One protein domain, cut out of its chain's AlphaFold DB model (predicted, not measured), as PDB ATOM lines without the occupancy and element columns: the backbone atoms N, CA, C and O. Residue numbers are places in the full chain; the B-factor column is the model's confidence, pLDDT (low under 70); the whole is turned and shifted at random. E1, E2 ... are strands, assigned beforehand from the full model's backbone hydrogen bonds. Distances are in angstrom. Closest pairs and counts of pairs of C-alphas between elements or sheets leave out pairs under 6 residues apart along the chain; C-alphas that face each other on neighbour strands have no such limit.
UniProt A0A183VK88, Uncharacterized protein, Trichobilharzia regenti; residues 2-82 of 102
ATOM      1  N   THR A   2     -11.550  -4.996  10.997       53.94
ATOM      2  CA  THR A   2     -10.116  -5.129  10.696       53.94
ATOM      3  C   THR A   2      -9.825  -4.375   9.404       53.94
ATOM      4  O   THR A   2     -10.284  -4.807   8.361       53.94
ATOM      5  N   ARG A   3      -9.086  -3.257   9.465       68.81
ATOM      6  CA  ARG A   3      -8.626  -2.535   8.264       68.81
ATOM      7  C   ARG A   3      -7.453  -3.280   7.626       68.81
ATOM      8  O   ARG A   3      -6.487  -3.609   8.329       68.81
ATOM      9  N   ILE A   4      -7.507  -3.524   6.317       78.69
ATOM     10  CA  ILE A   4      -6.432  -4.217   5.591       78.69
ATOM     11  C   ILE A   4      -5.180  -3.355   5.415       78.69
ATOM     12  O   ILE A   4      -4.053  -3.865   5.428       78.69
ATOM     13  N   ARG A   5      -5.345  -2.029   5.306       88.12
ATOM     14  CA  ARG A   5      -4.217  -1.097   5.343       88.12
ATOM     15  C   ARG A   5      -3.842  -0.833   6.792       88.12
ATOM     16  O   ARG A   5      -4.490  -0.062   7.494       88.12
ATOM     17  N   ARG A   6      -2.778  -1.503   7.230       87.94
ATOM     18  CA  ARG A   6      -2.301  -1.442   8.614       87.94
ATOM     19  C   ARG A   6      -1.309  -0.317   8.861       87.94
ATOM     20  O   ARG A   6      -0.659   0.173   7.935       87.94
ATOM     21  N   CYS A   7      -1.150   0.038  10.130       91.12
ATOM     22  CA  CYS A   7       0.024   0.771  10.580       91.12
ATOM     23  C   CYS A   7       1.288  -0.064  10.342       91.12
ATOM     24  O   CYS A   7       1.238  -1.295  10.203       91.12
ATOM     25  N   VAL A   8       2.434   0.604  10.237       91.56
ATOM     26  CA  VAL A   8       3.714  -0.113  10.290       91.56
ATOM     27  C   VAL A   8       3.912  -0.701  11.682       91.56
ATOM     28  O   VAL A   8       4.396  -1.824  11.807       91.56
ATOM     29  N   GLU A   9       3.465   0.019  12.701       89.44
ATOM     30  CA  GLU A   9       3.320  -0.481  14.058       89.44
ATOM     31  C   GLU A   9       2.210  -1.542  14.135       89.44
ATOM     32  O   GLU A   9       1.234  -1.483  13.383       89.44
ATOM     33  N   PRO A  10       2.306  -2.518  15.051       86.12
ATOM     34  CA  PRO A  10       1.342  -3.614  15.121       86.12
ATOM     35  C   PRO A  10      -0.005  -3.221  15.752       86.12
ATOM     36  O   PRO A  10      -0.861  -4.080  15.941       86.12
ATOM     37  N   TYR A  11      -0.211  -1.946  16.084       87.31
ATOM     38  CA  TYR A  11      -1.387  -1.460  16.795       87.31
ATOM     39  C   TYR A  11      -1.842  -0.095  16.270       87.31
ATOM     40  O   TYR A  11      -1.088   0.631  15.624       87.31
ATOM     41  N   TYR A  12      -3.100   0.236  16.562       90.19
ATOM     42  CA  TYR A  12      -3.719   1.516  16.226       90.19
ATOM     43  C   TYR A  12      -3.959   2.320  17.497       90.19
ATOM     44  O   TYR A  12      -4.247   1.754  18.552       90.19
ATOM     45  N   PHE A  13      -3.918   3.640  17.366       91.75
ATOM     46  CA  PHE A  13      -4.405   4.556  18.386       91.75
ATOM     47  C   PHE A  13      -5.822   4.994  18.040       91.75
ATOM     48  O   PHE A  13      -6.181   5.069  16.866       91.75
ATOM     49  N   THR A  14      -6.610   5.304  19.062       91.50
ATOM     50  CA  THR A  14      -7.947   5.874  18.905       91.50
ATOM     51  C   THR A  14      -7.925   7.285  19.459       91.50
ATOM     52  O   THR A  14      -7.505   7.503  20.593       91.50
ATOM     53  N   ASP A  15      -8.358   8.246  18.654       90.62
ATOM     54  CA  ASP A  15      -8.519   9.618  19.105       90.62
ATOM     55  C   ASP A  15      -9.686   9.720  20.090       90.62
ATOM     56  O   ASP A  15     -10.807   9.329  19.771       90.62
ATOM     57  N   GLY A  16      -9.433  10.259  21.283       86.12
ATOM     58  CA  GLY A  16     -10.437  10.316  22.348       86.12
ATOM     59  C   GLY A  16     -11.620  11.241  22.052       86.12
ATOM     60  O   GLY A  16     -12.677  11.074  22.648       86.12
ATOM     61  N   ARG A  17     -11.469  12.206  21.133       85.12
ATOM     62  CA  ARG A  17     -12.519  13.182  20.803       85.12
ATOM     63  C   ARG A  17     -13.391  12.721  19.642       85.12
ATOM     64  O   ARG A  17     -14.604  12.883  19.683       85.12
ATOM     65  N   THR A  18     -12.771  12.189  18.594       85.88
ATOM     66  CA  THR A  18     -13.454  11.801  17.350       85.88
ATOM     67  C   THR A  18     -13.733  10.303  17.258       85.88
ATOM     68  O   THR A  18     -14.463   9.873  16.370       85.88
ATOM     69  N   GLY A  19     -13.121   9.484  18.121       86.75
ATOM     70  CA  GLY A  19     -13.156   8.023  18.015       86.75
ATOM     71  C   GLY A  19     -12.393   7.477  16.800       86.75
ATOM     72  O   GLY A  19     -12.420   6.272  16.536       86.75
ATOM     73  N   LYS A  20     -11.710   8.340  16.035       86.81
ATOM     74  CA  LYS A  20     -11.020   7.959  14.803       86.81
ATOM     75  C   LYS A  20      -9.776   7.134  15.118       86.81
ATOM     76  O   LYS A  20      -8.950   7.527  15.939       86.81
ATOM     77  N   LYS A  21      -9.618   6.001  14.428       89.88
ATOM     78  CA  LYS A  21      -8.405   5.176  14.508       89.88
ATOM     79  C   LYS A  21      -7.302   5.740  13.612       89.88
ATOM     80  O   LYS A  21      -7.574   6.077  12.462       89.88
ATOM     81  N   PHE A  22      -6.069   5.801  14.110       92.38
ATOM     82  CA  PHE A  22      -4.916   6.332  13.376       92.38
ATOM     83  C   PHE A  22      -3.596   5.638  13.751       92.38
ATOM     84  O   PHE A  22      -3.473   4.998  14.799       92.38
ATOM     85  N   CYS A  23      -2.599   5.780  12.878       93.81
ATOM     86  CA  CYS A  23      -1.217   5.348  13.084       93.81
ATOM     87  C   CYS A  23      -0.365   6.509  13.598       93.81
ATOM     88  O   CYS A  23      -0.458   7.620  13.074       93.81
ATOM     89  N   LYS A  24       0.511   6.271  14.576       91.69
ATOM     90  CA  LYS A  24       1.339   7.354  15.124       91.69
ATOM     91  C   LYS A  24       2.532   7.685  14.230       91.69
ATOM     92  O   LYS A  24       2.793   8.854  13.958       91.69
ATOM     93  N   GLN A  25       3.232   6.666  13.736       90.31
ATOM     94  CA  GLN A  25       4.403   6.825  12.883       90.31
ATOM     95  C   GLN A  25       4.044   6.836  11.410       90.31
ATOM     96  O   GLN A  25       4.392   7.800  10.743       90.31
ATOM     97  N   ARG A  26       3.424   5.777  10.871       92.31
ATOM     98  CA  ARG A  26       3.120   5.700   9.430       92.31
ATOM     99  C   ARG A  26       2.133   4.592   9.086       92.31
ATOM    100  O   ARG A  26       2.175   3.491   9.631       92.31
ATOM    101  N   CYS A  27       1.302   4.872   8.092       93.06
ATOM    102  CA  CYS A  27       0.507   3.862   7.405       93.06
ATOM    103  C   CYS A  27       1.392   3.040   6.463       93.06
ATOM    104  O   CYS A  27       2.287   3.588   5.809       93.06
ATOM    105  N   LYS A  28       1.133   1.735   6.343       92.44
ATOM    106  CA  LYS A  28       1.770   0.926   5.297       92.44
ATOM    107  C   LYS A  28       1.346   1.449   3.915       92.44
ATOM    108  O   LYS A  28       0.164   1.738   3.723       92.44
ATOM    109  N   PRO A  29       2.279   1.550   2.950       90.81
ATOM    110  CA  PRO A  29       1.975   2.088   1.623       90.81
ATOM    111  C   PRO A  29       1.058   1.179   0.803       90.81
ATOM    112  O   PRO A  29       0.354   1.640  -0.090       90.81
ATOM    113  N   HIS A  30       1.050  -0.116   1.115       91.00
ATOM    114  CA  HIS A  30       0.231  -1.105   0.434       91.00
ATOM    115  C   HIS A  30      -0.589  -1.893   1.446       91.00
ATOM    116  O   HIS A  30      -0.056  -2.391   2.445       91.00
ATOM    117  N   ALA A  31      -1.877  -2.027   1.146       90.00
ATOM    118  CA  ALA A  31      -2.737  -3.018   1.761       90.00
ATOM    119  C   ALA A  31      -2.270  -4.419   1.363       90.00
ATOM    120  O   ALA A  31      -1.976  -4.673   0.189       90.00
ATOM    121  N   LYS A  32      -2.188  -5.321   2.340       88.62
ATOM    122  CA  LYS A  32      -1.812  -6.710   2.090       88.62
ATOM    123  C   LYS A  32      -2.754  -7.681   2.788       88.62
ATOM    124  O   LYS A  32      -3.068  -7.506   3.964       88.62
ATOM    125  N   CYS A  33      -3.144  -8.708   2.047       84.88
ATOM    126  CA  CYS A  33      -3.803  -9.915   2.515       84.88
ATOM    127  C   CYS A  33      -2.739 -11.014   2.517       84.88
ATOM    128  O   CYS A  33      -2.342 -11.480   1.452       84.88
ATOM    129  N   TYR A  34      -2.198 -11.349   3.690       82.69
ATOM    130  CA  TYR A  34      -0.945 -12.110   3.791       82.69
ATOM    131  C   TYR A  34       0.165 -11.433   2.964       82.69
ATOM    132  O   TYR A  34       0.494 -10.272   3.226       82.69
ATOM    133  N   ASP A  35       0.704 -12.104   1.948       82.00
ATOM    134  CA  ASP A  35       1.724 -11.527   1.064       82.00
ATOM    135  C   ASP A  35       1.133 -10.876  -0.190       82.00
ATOM    136  O   ASP A  35       1.831 -10.133  -0.886       82.00
ATOM    137  N   HIS A  36      -0.154 -11.100  -0.466       86.38
ATOM    138  CA  HIS A  36      -0.823 -10.531  -1.623       86.38
ATOM    139  C   HIS A  36      -1.126  -9.058  -1.421       86.38
ATOM    140  O   HIS A  36      -1.782  -8.658  -0.458       86.38
ATOM    141  N   ARG A  37      -0.684  -8.237  -2.374       89.81
ATOM    142  CA  ARG A  37      -1.079  -6.834  -2.442       89.81
ATOM    143  C   ARG A  37      -2.551  -6.747  -2.834       89.81
ATOM    144  O   ARG A  37      -2.935  -7.230  -3.894       89.81
ATOM    145  N   VAL A  38      -3.339  -6.078  -2.000       89.19
ATOM    146  CA  VAL A  38      -4.737  -5.771  -2.306       89.19
ATOM    147  C   VAL A  38      -4.792  -4.469  -3.108       89.19
ATOM    148  O   VAL A  38      -4.143  -3.495  -2.707       89.19
ATOM    149  N   PRO A  39      -5.513  -4.434  -4.244       89.50
ATOM    150  CA  PRO A  39      -5.725  -3.214  -5.017       89.50
ATOM    151  C   PRO A  39      -6.311  -2.084  -4.166       89.50
ATOM    152  O   PRO A  39      -7.202  -2.316  -3.352       89.50
ATOM    153  N   ASP A  40      -5.855  -0.850  -4.397       88.81
ATOM    154  CA  ASP A  40      -6.275   0.311  -3.598       88.81
ATOM    155  C   ASP A  40      -7.789   0.559  -3.675       88.81
ATOM    156  O   ASP A  40      -8.381   1.028  -2.710       88.81
ATOM    157  N   GLN A  41      -8.437   0.146  -4.771       88.75
ATOM    158  CA  GLN A  41      -9.889   0.241  -4.926       88.75
ATOM    159  C   GLN A  41     -10.687  -0.561  -3.883       88.75
ATOM    160  O   GLN A  41     -11.832  -0.223  -3.601       88.75
ATOM    161  N   TYR A  42     -10.075  -1.594  -3.298       85.75
ATOM    162  CA  TYR A  42     -10.674  -2.453  -2.270       85.75
ATOM    163  C   TYR A  42     -10.041  -2.253  -0.893       85.75
ATOM    164  O   TYR A  42     -10.410  -2.934   0.056       85.75
ATOM    165  N   ALA A  43      -9.051  -1.368  -0.784       86.50
ATOM    166  CA  ALA A  43      -8.336  -1.152   0.456       86.50
ATOM    167  C   ALA A  43      -9.037  -0.095   1.308       86.50
ATOM    168  O   ALA A  43      -9.409   0.975   0.822       86.50
ATOM    169  N   SER A  44      -9.106  -0.347   2.611       85.38
ATOM    170  CA  SER A  44      -9.395   0.713   3.568       85.38
ATOM    171  C   SER A  44      -8.301   1.788   3.562       85.38
ATOM    172  O   SER A  44      -7.101   1.531   3.381       85.38
ATOM    173  N   GLY A  45      -8.741   3.018   3.782       89.12
ATOM    174  CA  GLY A  45      -7.920   4.186   4.010       89.12
ATOM    175  C   GLY A  45      -7.206   4.115   5.352       89.12
ATOM    176  O   GLY A  45      -7.436   3.225   6.183       89.12
ATOM    177  N   CYS A  46      -6.310   5.069   5.570       92.00
ATOM    178  CA  CYS A  46      -5.495   5.116   6.769       92.00
ATOM    179  C   CYS A  46      -5.159   6.552   7.158       92.00
ATOM    180  O   CYS A  46      -4.763   7.371   6.324       92.00
ATOM    181  N   ALA A  47      -5.291   6.819   8.454       93.12
ATOM    182  CA  ALA A  47      -4.970   8.091   9.070       93.12
ATOM    183  C   ALA A  47      -3.652   8.006   9.839       93.12
ATOM    184  O   ALA A  47      -3.337   6.976  10.439       93.12
ATOM    185  N   GLN A  48      -2.905   9.103   9.860       94.44
ATOM    186  CA  GLN A  48      -1.635   9.226  10.562       94.44
ATOM    187  C   GLN A  48      -1.595  10.523  11.375       94.44
ATOM    188  O   GLN A  48      -2.079  11.551  10.902       94.44
ATOM    189  N   GLY A  49      -0.999  10.498  12.569       92.56
ATOM    190  CA  GLY A  49      -0.876  11.704  13.388       92.56
ATOM    191  C   GLY A  49      -0.421  11.471  14.820       92.56
ATOM    192  O   GLY A  49      -0.095  10.359  15.214       92.56
ATOM    193  N   THR A  50      -0.433  12.530  15.624       88.56
ATOM    194  CA  THR A  50      -0.088  12.480  17.058       88.56
ATOM    195  C   THR A  50      -1.301  12.564  17.991       88.56
ATOM    196  O   THR A  50      -1.123  12.514  19.205       88.56
ATOM    197  N   GLY A  51      -2.519  12.623  17.440       82.38
ATOM    198  CA  GLY A  51      -3.779  12.765  18.182       82.38
ATOM    199  C   GLY A  51      -4.409  14.156  18.038       82.38
ATOM    200  O   GLY A  51      -3.742  15.117  17.637       82.38
ATOM    201  N   GLY A  52      -5.704  14.271  18.343       81.44
ATOM    202  CA  GLY A  52      -6.456  15.522  18.260       81.44
ATOM    203  C   GLY A  52      -6.478  16.109  16.847       81.44
ATOM    204  O   GLY A  52      -6.751  15.416  15.869       81.44
ATOM    205  N   HIS A  53      -6.158  17.399  16.727       82.19
ATOM    206  CA  HIS A  53      -6.155  18.115  15.443       82.19
ATOM    207  C   HIS A  53      -4.990  17.742  14.510       82.19
ATOM    208  O   HIS A  53      -4.976  18.167  13.360       82.19
ATOM    209  N   ASN A  54      -4.036  16.925  14.969       88.31
ATOM    210  CA  ASN A  54      -2.858  16.530  14.192       88.31
ATOM    211  C   ASN A  54      -3.038  15.189  13.462       88.31
ATOM    212  O   ASN A  54      -2.049  14.540  13.119       88.31
ATOM    213  N   ILE A  55      -4.280  14.733  13.271       92.31
ATOM    214  CA  ILE A  55      -4.606  13.503  12.541       92.31
ATOM    215  C   ILE A  55      -4.992  13.865  11.111       92.31
ATOM    216  O   ILE A  55      -5.925  14.633  10.889       92.31
ATOM    217  N   ARG A  56      -4.310  13.262  10.138       92.56
ATOM    218  CA  ARG A  56      -4.588  13.439   8.710       92.56
ATOM    219  C   ARG A  56      -4.808  12.101   8.025       92.56
ATOM    220  O   ARG A  56      -4.121  11.130   8.333       92.56
ATOM    221  N   ASP A  57      -5.724  12.065   7.068       92.31
ATOM    222  CA  ASP A  57      -5.872  10.911   6.184       92.31
ATOM    223  C   ASP A  57      -4.757  10.936   5.142       92.31
ATOM    224  O   ASP A  57      -4.650  11.871   4.351       92.31
ATOM    225  N   VAL A  58      -3.894   9.924   5.176       94.69
ATOM    226  CA  VAL A  58      -2.801   9.760   4.202       94.69
ATOM    227  C   VAL A  58      -3.200   8.837   3.057       94.69
ATOM    228  O   VAL A  58      -2.627   8.919   1.977       94.69
ATOM    229  N   TYR A  59      -4.207   7.990   3.279       93.06
ATOM    230  CA  TYR A  59      -4.854   7.180   2.255       93.06
ATOM    231  C   TYR A  59      -6.362   7.233   2.463       93.06
ATOM    232  O   TYR A  59      -6.825   7.097   3.596       93.06
ATOM    233  N   GLN A  60      -7.107   7.415   1.376       90.69
ATOM    234  CA  GLN A  60      -8.568   7.398   1.387       90.69
ATOM    235  C   GLN A  60      -9.090   5.965   1.285       90.69
ATOM    236  O   GLN A  60      -8.378   5.081   0.801       90.69
ATOM    237  N   ASP A  61     -10.312   5.742   1.768       87.62
ATOM    238  CA  ASP A  61     -11.014   4.486   1.516       87.62
ATOM    239  C   ASP A  61     -11.248   4.352  -0.000       87.62
ATOM    240  O   ASP A  61     -11.648   5.310  -0.670       87.62
ATOM    241  N   GLY A  62     -10.955   3.173  -0.554       88.12
ATOM    242  CA  GLY A  62     -11.330   2.863  -1.929       88.12
ATOM    243  C   GLY A  62     -12.858   2.822  -2.101       88.12
ATOM    244  O   GLY A  62     -13.586   2.720  -1.111       88.12
ATOM    245  N   PRO A  63     -13.370   2.850  -3.347       87.81
ATOM    246  CA  PRO A  63     -14.797   2.678  -3.633       87.81
ATOM    247  C   PRO A  63     -15.381   1.375  -3.065       87.81
ATOM    248  O   PRO A  63     -16.593   1.271  -2.898       87.81
ATOM    249  N   GLY A  64     -14.532   0.393  -2.749       81.75
ATOM    250  CA  GLY A  64     -14.935  -0.849  -2.119       81.75
ATOM    251  C   GLY A  64     -15.685  -1.755  -3.086       81.75
ATOM    252  O   GLY A  64     -15.380  -1.824  -4.278       81.75
ATOM    253  N   PHE A  65     -16.651  -2.484  -2.543       80.25
ATOM    254  CA  PHE A  65     -17.469  -3.442  -3.271       80.25
ATOM    255  C   PHE A  65     -18.896  -2.920  -3.389       80.25
ATOM    256  O   PHE A  65     -19.411  -2.296  -2.458       80.25
ATOM    257  N   ALA A  66     -19.564  -3.207  -4.509       81.75
ATOM    258  CA  ALA A  66     -20.999  -2.977  -4.586       81.75
ATOM    259  C   ALA A  66     -21.731  -3.891  -3.577       81.75
ATOM    260  O   ALA A  66     -21.184  -4.921  -3.161       81.75
ATOM    261  N   PRO A  67     -22.973  -3.561  -3.180       78.25
ATOM    262  CA  PRO A  67     -23.745  -4.409  -2.279       78.25
ATOM    263  C   PRO A  67     -23.783  -5.870  -2.756       78.25
ATOM    264  O   PRO A  67     -24.062  -6.142  -3.921       78.25
ATOM    265  N   ASN A  68     -23.531  -6.810  -1.838       77.50
ATOM    266  CA  ASN A  68     -23.494  -8.263  -2.083       77.50
ATOM    267  C   ASN A  68     -22.343  -8.776  -2.972       77.50
ATOM    268  O   ASN A  68     -22.410  -9.907  -3.449       77.50
ATOM    269  N   GLN A  69     -21.283  -7.995  -3.180       82.88
ATOM    270  CA  GLN A  69     -20.064  -8.487  -3.824       82.88
ATOM    271  C   GLN A  69     -19.029  -8.951  -2.793       82.88
ATOM    272  O   GLN A  69     -18.932  -8.403  -1.697       82.88
ATOM    273  N   PHE A  70     -18.233  -9.947  -3.179       83.62
ATOM    274  CA  PHE A  70     -17.052 -10.399  -2.448       83.62
ATOM    275  C   PHE A  70     -15.917 -10.675  -3.440       83.62
ATOM    276  O   PHE A  70     -16.163 -10.965  -4.613       83.62
ATOM    277  N   VAL A  71     -14.672 -10.594  -2.974       82.94
ATOM    278  CA  VAL A  71     -13.485 -10.935  -3.763       82.94
ATOM    279  C   VAL A  71     -12.651 -11.953  -3.006       82.94
ATOM    280  O   VAL A  71     -12.394 -11.798  -1.815       82.94
ATOM    281  N   ILE A  72     -12.207 -12.982  -3.725       87.25
ATOM    282  CA  ILE A  72     -11.248 -13.970  -3.239       87.25
ATOM    283  C   ILE A  72      -9.957 -13.795  -4.029       87.25
ATOM    284  O   ILE A  72      -9.959 -13.839  -5.258       87.25
ATOM    285  N   PHE A  73      -8.849 -13.626  -3.313       84.38
ATOM    286  CA  PHE A  73      -7.515 -13.715  -3.893       84.38
ATOM    287  C   PHE A  73      -7.043 -15.165  -3.783       84.38
ATOM    288  O   PHE A  73      -6.969 -15.704  -2.680       84.38
ATOM    289  N   VAL A  74      -6.763 -15.793  -4.924       85.56
ATOM    290  CA  VAL A  74      -6.337 -17.196  -4.998       85.56
ATOM    291  C   VAL A  74      -4.853 -17.252  -5.338       85.56
ATOM    292  O   VAL A  74      -4.414 -16.654  -6.320       85.56
ATOM    293  N   GLU A  75      -4.092 -17.989  -4.533       80.44
ATOM    294  CA  GLU A  75      -2.664 -18.232  -4.727       80.44
ATOM    295  C   GLU A  75      -2.390 -19.732  -4.761       80.44
ATOM    296  O   GLU A  75      -2.904 -20.480  -3.931       80.44
ATOM    297  N   ALA A  76      -1.526 -20.164  -5.678       79.69
ATOM    298  CA  ALA A  76      -0.959 -21.507  -5.687       79.69
ATOM    299  C   ALA A  76       0.520 -21.421  -5.281       79.69
ATOM    300  O   ALA A  76       1.412 -21.481  -6.124       79.69
ATOM    301  N   ALA A  77       0.777 -21.222  -3.986       73.81
ATOM    302  CA  ALA A  77       2.131 -21.119  -3.447       73.81
ATOM    303  C   ALA A  77       2.341 -22.087  -2.282       73.81
ATOM    304  O   ALA A  77       1.533 -22.170  -1.356       73.81
ATOM    305  N   ASN A  78       3.473 -22.792  -2.295       71.31
ATOM    306  CA  ASN A  78       3.878 -23.630  -1.175       71.31
ATOM    307  C   ASN A  78       4.545 -22.766  -0.094       71.31
ATOM    308  O   ASN A  78       5.766 -22.635  -0.048       71.31
ATOM    309  N   LYS A  79       3.729 -22.136   0.757       66.62
ATOM    310  CA  LYS A  79       4.188 -21.265   1.858       66.62
ATOM    311  C   LYS A  79       4.352 -21.993   3.196       66.62
ATOM    312  O   LYS A  79       4.334 -21.362   4.247       66.62
ATOM    313  N   GLY A  80       4.465 -23.322   3.180       63.31
ATOM    314  CA  GLY A  80       4.653 -24.122   4.394       63.31
ATOM    315  C   GLY A  80       3.404 -24.289   5.274       63.31
ATOM    316  O   GLY A  80       3.494 -24.907   6.327       63.31
ATOM    317  N   ALA A  81       2.236 -23.789   4.856       60.72
ATOM    318  CA  ALA A  81       0.960 -24.088   5.517       60.72
ATOM    319  C   ALA A  81       0.399 -25.470   5.120       60.72
ATOM    320  O   ALA A  81      -0.341 -26.080   5.884       60.72
ATOM    321  N   CYS A  82       0.786 -25.987   3.948       64.50
ATOM    322  CA  CYS A  82       0.368 -27.291   3.426       64.50
ATOM    323  C   CYS A  82       1.532 -28.298   3.482       64.50
ATOM    324  O   CYS A  82       2.015 -28.753   2.447       64.50
TER     325      CYS A  82
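Overview. This is residues 2 to 82 of the 102 residues of an uncharacterized protein of Trichobilharzia regenti (UniProt A0A183VK88). This domain has little regular structure: one small two-stranded hairpin, E1 and E2, with long loops of residues 2 to 45 before it and a tail after it whose last residues, 76 to 82, stick out. The 81 printed residues hold no named helix and two antiparallel strands, E1 then E2, 9 residues in all, and the class is all strand. The whole is loose, with a radius of gyration of the C-alphas of 14.8 A, and flat, spanning 45 by 32 by 17 A.

Arrangement. Look first at E1, residues 46 to 49, and E2, residues 55 to 59, a hairpin with a tight link and 146 degrees between their directions. C-alphas 47 and 57 face each other at 4.1 A. N 48 and O 56 are within hydrogen-bond range at 2.8 A, as are N 46 and O 59 at 2.9 A. Outside the hairpin, residues 13 to 14 pair with 21 to 22, and 32 to 33 with 36 to 37, both antiparallel.

Along the chain. Find C-alpha 46 at (-5.495, 5.116, 6.769); E1 runs 10.4 A from there. E2 runs 12.1 A to C-alpha 59 at (-4.854, 7.180, 2.255).

Size, cuts and confidence. The C-alphas farthest apart, of His 53 and Cys 82, are 47.4 A apart. The printed part has no cut. Confidence is under 70 at residues 2 to 3 and 79 to 82.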